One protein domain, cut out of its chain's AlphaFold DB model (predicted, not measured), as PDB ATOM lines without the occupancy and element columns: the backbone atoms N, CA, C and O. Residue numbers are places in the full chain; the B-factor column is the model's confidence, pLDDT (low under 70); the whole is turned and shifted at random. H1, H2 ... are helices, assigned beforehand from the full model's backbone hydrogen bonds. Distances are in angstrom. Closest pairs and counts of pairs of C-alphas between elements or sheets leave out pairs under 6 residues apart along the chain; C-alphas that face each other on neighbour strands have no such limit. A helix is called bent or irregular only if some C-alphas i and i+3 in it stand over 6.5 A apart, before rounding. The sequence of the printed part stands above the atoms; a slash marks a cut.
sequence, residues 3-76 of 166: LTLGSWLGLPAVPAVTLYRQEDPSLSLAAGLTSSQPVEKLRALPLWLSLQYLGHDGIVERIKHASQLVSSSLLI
ATOM      1  N   LEU A   3     -26.903  -6.274  32.475       79.44
ATOM      2  CA  LEU A   3     -28.136  -6.283  31.699       79.44
ATOM      3  C   LEU A   3     -28.460  -4.866  31.216       79.44
ATOM      4  O   LEU A   3     -28.567  -3.927  32.003       79.44
ATOM      5  N   THR A   4     -28.669  -4.701  29.912       83.31
ATOM      6  CA  THR A   4     -29.081  -3.429  29.297       83.31
ATOM      7  C   THR A   4     -30.605  -3.350  29.216       83.31
ATOM      8  O   THR A   4     -31.186  -3.412  28.132       83.31
ATOM      9  N   LEU A   5     -31.263  -3.245  30.374       74.56
ATOM     10  CA  LEU A   5     -32.730  -3.298  30.486       74.56
ATOM     11  C   LEU A   5     -33.444  -2.208  29.668       74.56
ATOM     12  O   LEU A   5     -34.556  -2.439  29.201       74.56
ATOM     13  N   GLY A   6     -32.786  -1.071  29.420       79.81
ATOM     14  CA  GLY A   6     -33.296  -0.021  28.534       79.81
ATOM     15  C   GLY A   6     -33.644  -0.531  27.132       79.81
ATOM     16  O   GLY A   6     -34.755  -0.310  26.660       79.81
ATOM     17  N   SER A   7     -32.754  -1.298  26.498       76.50
ATOM     18  CA  SER A   7     -32.974  -1.822  25.140       76.50
ATOM     19  C   SER A   7     -34.039  -2.919  25.081       76.50
ATOM     20  O   SER A   7     -34.699  -3.078  24.061       76.50
ATOM     21  N   TRP A   8     -34.210  -3.678  26.165       75.56
ATOM     22  CA  TRP A   8     -35.168  -4.785  26.232       75.56
ATOM     23  C   TRP A   8     -36.590  -4.286  26.506       75.56
ATOM     24  O   TRP A   8     -37.554  -4.823  25.969       75.56
ATOM     25  N   LEU A   9     -36.718  -3.251  27.340       75.38
ATOM     26  CA  LEU A   9     -38.002  -2.676  27.745       75.38
ATOM     27  C   LEU A   9     -38.413  -1.455  26.908       75.38
ATOM     28  O   LEU A   9     -39.546  -0.992  27.042       75.38
ATOM     29  N   GLY A  10     -37.522  -0.957  26.044       76.38
ATOM     30  CA  GLY A  10     -37.754   0.221  25.205       76.38
ATOM     31  C   GLY A  10     -37.692   1.541  25.978       76.38
ATOM     32  O   GLY A  10     -38.371   2.494  25.610       76.38
ATOM     33  N   LEU A  11     -36.918   1.597  27.065       77.44
ATOM     34  CA  LEU A  11     -36.826   2.775  27.926       77.44
ATOM     35  C   LEU A  11     -35.647   3.659  27.503       77.44
ATOM     36  O   LEU A  11     -34.496   3.214  27.591       77.44
ATOM     37  N   PRO A  12     -35.894   4.910  27.074       68.31
ATOM     38  CA  PRO A  12     -34.819   5.834  26.751       68.31
ATOM     39  C   PRO A  12     -34.046   6.214  28.023       68.31
ATOM     40  O   PRO A  12     -34.620   6.345  29.101       68.31
ATOM     41  N   ALA A  13     -32.734   6.408  27.886       71.06
ATOM     42  CA  ALA A  13     -31.843   6.925  28.933       71.06
ATOM     43  C   ALA A  13     -31.628   6.048  30.190       71.06
ATOM     44  O   ALA A  13     -31.027   6.516  31.157       71.06
ATOM     45  N   VAL A  14     -32.040   4.774  30.184       75.88
ATOM     46  CA  VAL A  14     -31.737   3.845  31.288       75.88
ATOM     47  C   VAL A  14     -30.310   3.286  31.147       75.88
ATOM     48  O   VAL A  14     -30.006   2.672  30.120       75.88
ATOM     49  N   PRO A  15     -29.428   3.462  32.153       70.44
ATOM     50  CA  PRO A  15     -28.069   2.924  32.117       70.44
ATOM     51  C   PRO A  15     -28.052   1.390  32.226       70.44
ATOM     52  O   PRO A  15     -29.010   0.765  32.681       70.44
ATOM     53  N   ALA A  16     -26.940   0.771  31.819       81.69
ATOM     54  CA  ALA A  16     -26.740  -0.664  31.999       81.69
ATOM     55  C   ALA A  16     -26.722  -1.025  33.495       81.69
ATOM     56  O   ALA A  16     -26.081  -0.350  34.298       81.69
ATOM     57  N   VAL A  17     -27.419  -2.101  33.859       80.69
ATOM     58  CA  VAL A  17     -27.560  -2.559  35.245       80.69
ATOM     59  C   VAL A  17     -26.643  -3.751  35.473       80.69
ATOM     60  O   VAL A  17     -26.764  -4.765  34.789       80.69
ATOM     61  N   THR A  18     -25.745  -3.662  36.451       82.69
ATOM     62  CA  THR A  18     -24.864  -4.775  36.833       82.69
ATOM     63  C   THR A  18     -25.360  -5.406  38.127       82.69
ATOM     64  O   THR A  18     -25.400  -4.767  39.171       82.69
ATOM     65  N   LEU A  19     -25.740  -6.678  38.053       79.25
ATOM     66  CA  LEU A  19     -26.154  -7.491  39.189       79.25
ATOM     67  C   LEU A  19     -24.947  -8.246  39.744       79.25
ATOM     68  O   LEU A  19     -24.267  -8.979  39.012       79.25
ATOM     69  N   TYR A  20     -24.721  -8.091  41.043       76.19
ATOM     70  CA  TYR A  20     -23.694  -8.798  41.794       76.19
ATOM     71  C   TYR A  20     -24.343  -9.906  42.613       76.19
ATOM     72  O   TYR A  20     -25.419  -9.728  43.182       76.19
ATOM     73  N   ARG A  21     -23.693 -11.067  42.653       73.88
ATOM     74  CA  ARG A  21     -24.104 -12.151  43.536       73.88
ATOM     75  C   ARG A  21     -23.605 -11.797  44.933       73.88
ATOM     76  O   ARG A  21     -22.408 -11.619  45.128       73.88
ATOM     77  N   GLN A  22     -24.526 -11.613  45.868       69.06
ATOM     78  CA  GLN A  22     -24.196 -11.207  47.229       69.06
ATOM     79  C   GLN A  22     -23.770 -12.441  48.032       69.06
ATOM     80  O   GLN A  22     -24.567 -13.002  48.774       69.06
ATOM     81  N   GLU A  23     -22.539 -12.904  47.816       69.81
ATOM     82  CA  GLU A  23     -21.937 -13.961  48.643       69.81
ATOM     83  C   GLU A  23     -21.260 -13.361  49.881       69.81
ATOM     84  O   GLU A  23     -21.436 -13.899  50.965       69.81
ATOM     85  N   ASP A  24     -20.629 -12.181  49.750       68.62
ATOM     86  CA  ASP A  24     -20.037 -11.433  50.863       68.62
ATOM     87  C   ASP A  24     -20.323  -9.916  50.783       68.62
ATOM     88  O   ASP A  24     -20.119  -9.293  49.733       68.62
ATOM     89  N   PRO A  25     -20.743  -9.270  51.890       72.31
ATOM     90  CA  PRO A  25     -21.031  -7.831  51.938       72.31
ATOM     91  C   PRO A  25     -19.781  -6.940  51.803       72.31
ATOM     92  O   PRO A  25     -19.890  -5.746  51.534       72.31
ATOM     93  N   SER A  26     -18.580  -7.498  51.967       74.31
ATOM     94  CA  SER A  26     -17.315  -6.797  51.715       74.31
ATOM     95  C   SER A  26     -17.054  -6.595  50.219       74.31
ATOM     96  O   SER A  26     -16.501  -5.568  49.825       74.31
ATOM     97  N   LEU A  27     -17.504  -7.524  49.367       70.50
ATOM     98  CA  LEU A  27     -17.349  -7.435  47.912       70.50
ATOM     99  C   LEU A  27     -18.279  -6.387  47.297       70.50
ATOM    100  O   LEU A  27     -17.889  -5.701  46.353       70.50
ATOM    101  N   SER A  28     -19.482  -6.209  47.849       70.81
ATOM    102  CA  SER A  28     -20.381  -5.130  47.426       70.81
ATOM    103  C   SER A  28     -19.850  -3.750  47.826       70.81
ATOM    104  O   SER A  28     -19.977  -2.803  47.048       70.81
ATOM    105  N   LEU A  29     -19.199  -3.647  48.990       72.69
ATOM    106  CA  LEU A  29     -18.510  -2.432  49.430       72.69
ATOM    107  C   LEU A  29     -17.290  -2.117  48.547       72.69
ATOM    108  O   LEU A  29     -17.153  -0.985  48.088       72.69
ATOM    109  N   ALA A  30     -16.443  -3.110  48.252       72.88
ATOM    110  CA  ALA A  30     -15.271  -2.949  47.383       72.88
ATOM    111  C   ALA A  30     -15.644  -2.589  45.934       72.88
ATOM    112  O   ALA A  30     -14.928  -1.840  45.274       72.88
ATOM    113  N   ALA A  31     -16.791  -3.075  45.452       72.88
ATOM    114  CA  ALA A  31     -17.350  -2.708  44.153       72.88
ATOM    115  C   ALA A  31     -18.024  -1.319  44.140       72.88
ATOM    116  O   ALA A  31     -18.549  -0.911  43.105       72.88
ATOM    117  N   GLY A  32     -18.041  -0.597  45.268       71.81
ATOM    118  CA  GLY A  32     -18.632   0.739  45.371       71.81
ATOM    119  C   GLY A  32     -20.163   0.762  45.313       71.81
ATOM    120  O   GLY A  32     -20.750   1.830  45.162       71.81
ATOM    121  N   LEU A  33     -20.832  -0.387  45.462       71.31
ATOM    122  CA  LEU A  33     -22.292  -0.523  45.313       71.31
ATOM    123  C   LEU A  33     -23.083   0.003  46.517       71.31
ATOM    124  O   LEU A  33     -24.310   0.062  46.479       71.31
ATOM    125  N   THR A  34     -22.394   0.367  47.598       68.81
ATOM    126  CA  THR A  34     -22.973   1.020  48.780       68.81
ATOM    127  C   THR A  34     -22.995   2.547  48.656       68.81
ATOM    128  O   THR A  34     -23.550   3.222  49.529       68.81
ATOM    129  N   SER A  35     -22.422   3.104  47.578       66.12
ATOM    130  CA  SER A  35     -22.564   4.519  47.236       66.12
ATOM    131  C   SER A  35     -24.046   4.847  47.079       66.12
ATOM    132  O   SER A  35     -24.765   4.224  46.305       66.12
ATOM    133  N   SER A  36     -24.527   5.818  47.850       65.12
ATOM    134  CA  SER A  36     -25.933   6.226  47.854       65.12
ATOM    135  C   SER A  36     -26.115   7.621  47.270       65.12
ATOM    136  O   SER A  36     -26.938   8.400  47.762       65.12
ATOM    137  N   GLN A  37     -25.359   7.946  46.213       75.12
ATOM    138  CA  GLN A  37     -25.481   9.247  45.568       75.12
ATOM    139  C   GLN A  37     -26.928   9.469  45.098       75.12
ATOM    140  O   GLN A  37     -27.519   8.610  44.434       75.12
ATOM    141  N   PRO A  38     -27.528  10.629  45.409       72.62
ATOM    142  CA  PRO A  38     -28.919  10.901  45.058       72.62
ATOM    143  C   PRO A  38     -29.143  10.870  43.540       72.62
ATOM    144  O   PRO A  38     -30.191  10.424  43.082       72.62
ATOM    145  N   VAL A  39     -28.135  11.254  42.748       78.00
ATOM    146  CA  VAL A  39     -28.174  11.212  41.277       78.00
ATOM    147  C   VAL A  39     -28.343   9.784  40.748       78.00
ATOM    148  O   VAL A  39     -29.093   9.564  39.797       78.00
ATOM    149  N   GLU A  40     -27.699   8.799  41.374       75.25
ATOM    150  CA  GLU A  40     -27.808   7.388  40.985       75.25
ATOM    151  C   GLU A  40     -29.205   6.841  41.301       75.25
ATOM    152  O   GLU A  40     -29.812   6.160  40.471       75.25
ATOM    153  N   LYS A  41     -29.775   7.232  42.450       72.69
ATOM    154  CA  LYS A  41     -31.155   6.885  42.828       72.69
ATOM    155  C   LYS A  41     -32.186   7.477  41.866       72.69
ATOM    156  O   LYS A  41     -33.134   6.790  41.492       72.69
ATOM    157  N   LEU A  42     -31.988   8.717  41.414       79.62
ATOM    158  CA  LEU A  42     -32.877   9.364  40.441       79.62
ATOM    159  C   LEU A  42     -32.853   8.661  39.076       79.62
ATOM    160  O   LEU A  42     -33.895   8.525  38.438       79.62
ATOM    161  N   ARG A  43     -31.692   8.148  38.647       78.75
ATOM    162  CA  ARG A  43     -31.564   7.379  37.393       78.75
ATOM    163  C   ARG A  43     -32.257   6.019  37.439       78.75
ATOM    164  O   ARG A  43     -32.605   5.486  36.388       78.75
ATOM    165  N   ALA A  44     -32.486   5.471  38.630       80.44
ATOM    166  CA  ALA A  44     -33.236   4.234  38.802       80.44
ATOM    167  C   ALA A  44     -34.759   4.438  38.723       80.44
ATOM    168  O   ALA A  44     -35.470   3.462  38.502       80.44
ATOM    169  N   LEU A  45     -35.277   5.669  38.852       84.62
ATOM    170  CA  LEU A  45     -36.725   5.932  38.869       84.62
ATOM    171  C   LEU A  45     -37.453   5.528  37.579       84.62
ATOM    172  O   LEU A  45     -38.470   4.845  37.693       84.62
ATOM    173  N   PRO A  46     -36.972   5.867  36.364       81.62
ATOM    174  CA  PRO A  46     -37.650   5.460  35.133       81.62
ATOM    175  C   PRO A  46     -37.710   3.937  34.995       81.62
ATOM    176  O   PRO A  46     -38.729   3.378  34.595       81.62
ATOM    177  N   LEU A  47     -36.628   3.257  35.384       83.31
ATOM    178  CA  LEU A  47     -36.566   1.801  35.413       83.31
ATOM    179  C   LEU A  47     -37.522   1.229  36.466       83.31
ATOM    180  O   LEU A  47     -38.270   0.307  36.158       83.31
ATOM    181  N   TRP A  48     -37.550   1.796  37.671       85.44
ATOM    182  CA  TRP A  48     -38.434   1.365  38.749       85.44
ATOM    183  C   TRP A  48     -39.907   1.499  38.354       85.44
ATOM    184  O   TRP A  48     -40.625   0.509  38.396       85.44
ATOM    185  N   LEU A  49     -40.334   2.668  37.868       84.88
ATOM    186  CA  LEU A  49     -41.693   2.897  37.360       84.88
ATOM    187  C   LEU A  49     -42.075   1.899  36.267       84.88
ATOM    188  O   LEU A  49     -43.183   1.372  36.266       84.88
ATOM    189  N   SER A  50     -41.148   1.601  35.362       83.88
ATOM    190  CA  SER A  50     -41.400   0.665  34.268       83.88
ATOM    191  C   SER A  50     -41.533  -0.773  34.752       83.88
ATOM    192  O   SER A  50     -42.400  -1.496  34.271       83.88
ATOM    193  N   LEU A  51     -40.708  -1.186  35.718       84.69
ATOM    194  CA  LEU A  51     -40.820  -2.497  36.354       84.69
ATOM    195  C   LEU A  51     -42.120  -2.623  37.156       84.69
ATOM    196  O   LEU A  51     -42.745  -3.677  37.110       84.69
ATOM    197  N   GLN A  52     -42.547  -1.557  37.840       89.31
ATOM    198  CA  GLN A  52     -43.830  -1.531  38.550       89.31
ATOM    199  C   GLN A  52     -45.015  -1.605  37.580       89.31
ATOM    200  O   GLN A  52     -45.959  -2.347  37.823       89.31
ATOM    201  N   TYR A  53     -44.958  -0.868  36.469       86.19
ATOM    202  CA  TYR A  53     -46.024  -0.847  35.468       86.19
ATOM    203  C   TYR A  53     -46.144  -2.171  34.703       86.19
ATOM    204  O   TYR A  53     -47.248  -2.652  34.469       86.19
ATOM    205  N   LEU A  54     -45.014  -2.756  34.296       84.56
ATOM    206  CA  LEU A  54     -44.999  -4.006  33.533       84.56
ATOM    207  C   LEU A  54     -45.219  -5.236  34.404       84.56
ATOM    208  O   LEU A  54     -45.767  -6.233  33.935       84.56
ATOM    209  N   GLY A  55     -44.742  -5.190  35.646       87.38
ATOM    210  CA  GLY A  55     -44.649  -6.367  36.490       87.38
ATOM    211  C   GLY A  55     -43.783  -7.467  35.871       87.38
ATOM    212  O   GLY A  55     -43.159  -7.319  34.818       87.38
ATOM    213  N   HIS A  56     -43.740  -8.612  36.544       86.81
ATOM    214  CA  HIS A  56     -43.035  -9.786  36.036       86.81
ATOM    215  C   HIS A  56     -43.679 -10.312  34.744       86.81
ATOM    216  O   HIS A  56     -42.992 -10.553  33.749       86.81
ATOM    217  N   ASP A  57     -45.005 -10.436  34.744       87.12
ATOM    218  CA  ASP A  57     -45.725 -11.081  33.650       87.12
ATOM    219  C   ASP A  57     -45.674 -10.254  32.364       87.12
ATOM    220  O   ASP A  57     -45.429 -10.815  31.298       87.12
ATOM    221  N   GLY A  58     -45.756  -8.921  32.457       84.81
ATOM    222  CA  GLY A  58     -45.625  -8.044  31.293       84.81
ATOM    223  C   GLY A  58     -44.215  -8.045  30.693       84.81
ATOM    224  O   GLY A  58     -44.064  -7.932  29.474       84.81
ATOM    225  N   ILE A  59     -43.164  -8.230  31.503       86.12
ATOM    226  CA  ILE A  59     -41.794  -8.399  30.985       86.12
ATOM    227  C   ILE A  59     -41.679  -9.723  30.229       86.12
ATOM    228  O   ILE A  59     -41.172  -9.752  29.104       86.12
ATOM    229  N   VAL A  60     -42.170 -10.815  30.819       88.31
ATOM    230  CA  VAL A  60     -42.143 -12.141  30.190       88.31
ATOM    231  C   VAL A  60     -42.947 -12.141  28.890       88.31
ATOM    232  O   VAL A  60     -42.485 -12.686  27.884       88.31
ATOM    233  N   GLU A  61     -44.118 -11.511  28.876       88.56
ATOM    234  CA  GLU A  61     -44.959 -11.387  27.688       88.56
ATOM    235  C   GLU A  61     -44.274 -10.577  26.585       88.56
ATOM    236  O   GLU A  61     -44.240 -11.027  25.441       88.56
ATOM    237  N   ARG A  62     -43.630  -9.447  26.908       84.44
ATOM    238  CA  ARG A  62     -42.865  -8.664  25.920       84.44
ATOM    239  C   ARG A  62     -41.711  -9.451  25.314       84.44
ATOM    240  O   ARG A  62     -41.512  -9.393  24.101       84.44
ATOM    241  N   ILE A  63     -40.973 -10.207  26.128       86.19
ATOM    242  CA  ILE A  63     -39.877 -11.056  25.638       86.19
ATOM    243  C   ILE A  63     -40.430 -12.157  24.722       86.19
ATOM    244  O   ILE A  63     -39.893 -12.388  23.636       86.19
ATOM    245  N   LYS A  64     -41.532 -12.808  25.116       86.88
ATOM    246  CA  LYS A  64     -42.208 -13.824  24.292       86.88
ATOM    247  C   LYS A  64     -42.726 -13.239  22.981       86.88
ATOM    248  O   LYS A  64     -42.502 -13.829  21.930       86.88
ATOM    249  N   HIS A  65     -43.359 -12.074  23.028       84.12
ATOM    250  CA  HIS A  65     -43.893 -11.391  21.857       84.12
ATOM    251  C   HIS A  65     -42.775 -10.963  20.898       84.12
ATOM    252  O   HIS A  65     -42.866 -11.219  19.702       84.12
ATOM    253  N   ALA A  66     -41.668 -10.408  21.403       81.44
ATOM    254  CA  ALA A  66     -40.501 -10.085  20.580       81.44
ATOM    255  C   ALA A  66     -39.904 -11.338  19.908       81.44
ATOM    256  O   ALA A  66     -39.587 -11.315  18.721       81.44
ATOM    257  N   SER A  67     -39.818 -12.454  20.638       81.50
ATOM    258  CA  SER A  67     -39.395 -13.757  20.104       81.50
ATOM    259  C   SER A  67     -40.334 -14.275  19.004       81.50
ATOM    260  O   SER A  67     -39.885 -14.707  17.936       81.50
ATOM    261  N   GLN A  68     -41.647 -14.183  19.228       81.19
ATOM    262  CA  GLN A  68     -42.655 -14.572  18.246       81.19
ATOM    263  C   GLN A  68     -42.592 -13.694  17.004       81.19
ATOM    264  O   GLN A  68     -42.647 -14.236  15.911       81.19
ATOM    265  N   LEU A  69     -42.412 -12.379  17.148       77.44
ATOM    266  CA  LEU A  69     -42.243 -11.461  16.023       77.44
ATOM    267  C   LEU A  69     -40.994 -11.781  15.209       77.44
ATOM    268  O   LEU A  69     -41.046 -11.753  13.989       77.44
ATOM    269  N   VAL A  70     -39.876 -12.132  15.837       76.44
ATOM    270  CA  VAL A  70     -38.679 -12.566  15.099       76.44
ATOM    271  C   VAL A  70     -38.941 -13.879  14.351       76.44
ATOM    272  O   VAL A  70     -38.496 -14.044  13.219       76.44
ATOM    273  N   SER A  71     -39.717 -14.779  14.951       68.31
ATOM    274  CA  SER A  71     -40.080 -16.078  14.375       68.31
ATOM    275  C   SER A  71     -41.118 -15.989  13.251       68.31
ATOM    276  O   SER A  71     -41.053 -16.765  12.300       68.31
ATOM    277  N   SER A  72     -42.071 -15.063  13.361       65.25
ATOM    278  CA  SER A  72     -43.188 -14.872  12.431       65.25
ATOM    279  C   SER A  72     -42.896 -13.829  11.361       65.25
ATOM    280  O   SER A  72     -43.417 -13.928  10.250       65.25
ATOM    281  N   SER A  73     -42.058 -12.834  11.668       57.56
ATOM    282  CA  SER A  73     -41.638 -11.856  10.682       57.56
ATOM    283  C   SER A  73     -40.929 -12.591   9.559       57.56
ATOM    284  O   SER A  73     -40.044 -13.428   9.756       57.56
ATOM    285  N   LEU A  74     -41.342 -12.227   8.351       55.72
ATOM    286  CA  LEU A  74     -40.837 -12.678   7.064       55.72
ATOM    287  C   LEU A  74     -39.299 -12.755   6.998       55.72
ATOM    288  O   LEU A  74     -38.782 -13.419   6.116       55.72
ATOM    289  N   LEU A  75     -38.571 -12.105   7.913       57.94
ATOM    290  CA  LEU A  75     -37.119 -12.090   8.053       57.94
ATOM    291  C   LEU A  75     -36.495 -13.475   8.237       57.94
ATOM    292  O   LEU A  75     -35.543 -13.768   7.522       57.94
ATOM    293  N   ILE A  76     -36.996 -14.353   9.116       58.34
ATOM    294  CA  ILE A  76     -36.395 -15.698   9.249       58.34
ATOM    295  C   ILE A  76     -36.654 -16.535   7.995       58.34
ATOM    296  O   ILE A  76     -35.747 -17.209   7.501       58.34
TER     297      ILE A  76
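Overview. This is residues 3 to 76 of the 166 residues of an uncharacterized protein of Crocodylus porosus (UniProt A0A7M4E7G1). A long helix, H3, bent into an open L, holds the short helix H1 inside its bend, while a long link runs out to H2 at the far end. Residues 67 to 76 stick out. The 74 printed residues have three named helices, H1, H2, H3, and no named strand: all helix, loose, radius of gyration of the C-alphas 16.1 A, spans 50 by 26 by 21 A.

Along the chain. H1, residues 5 to 9, begins at C-alpha 5 (-32.730, -3.298, 30.486) and is 6.0 A long. H2, residues 25 to 30, is 8.8 A long. H3, residues 38 to 72, was assigned by its hydrogen bonds as one helix but is bent: C-alphas 53 and 56 are 9.4 A apart. Arm H3a, residues 38 to 53, is 22.9 A long and irregular, with C-alphas 43 and 46 at 6.8 A. Arm H3b, residues 56 to 72, is 24.1 A long and ends at C-alpha 72 (-43.188, -14.872, 12.431).

Arrangement. H3a and H3b are only just about perpendicular, at 71 degrees. H1 only just touches H3b, residues 59 to 63 alone, with 3 pairs of C-alphas within 8 A, the closest those of Leu 9 and Ile 59, 7.6 A. H1 and H3a are close but not clearly touching; their closest C-alphas, of Gly 6 and Leu 47, are 7.8 A apart. H2 is apart from H1, H3a and H3b. Every O i to N i+4 pair is within hydrogen-bond range in H1, H2 and H3b, and 9 of 12 in H3a.

Size, cuts and confidence. The C-alphas farthest apart, of Ser 26 and Leu 74, are 50.8 A apart. The printed part has no cut. The link from H1 to H2 is long, 15 residues. The model's pLDDT is under 70 at residues 12, 22 to 24, 34 to 36 and 71 to 76.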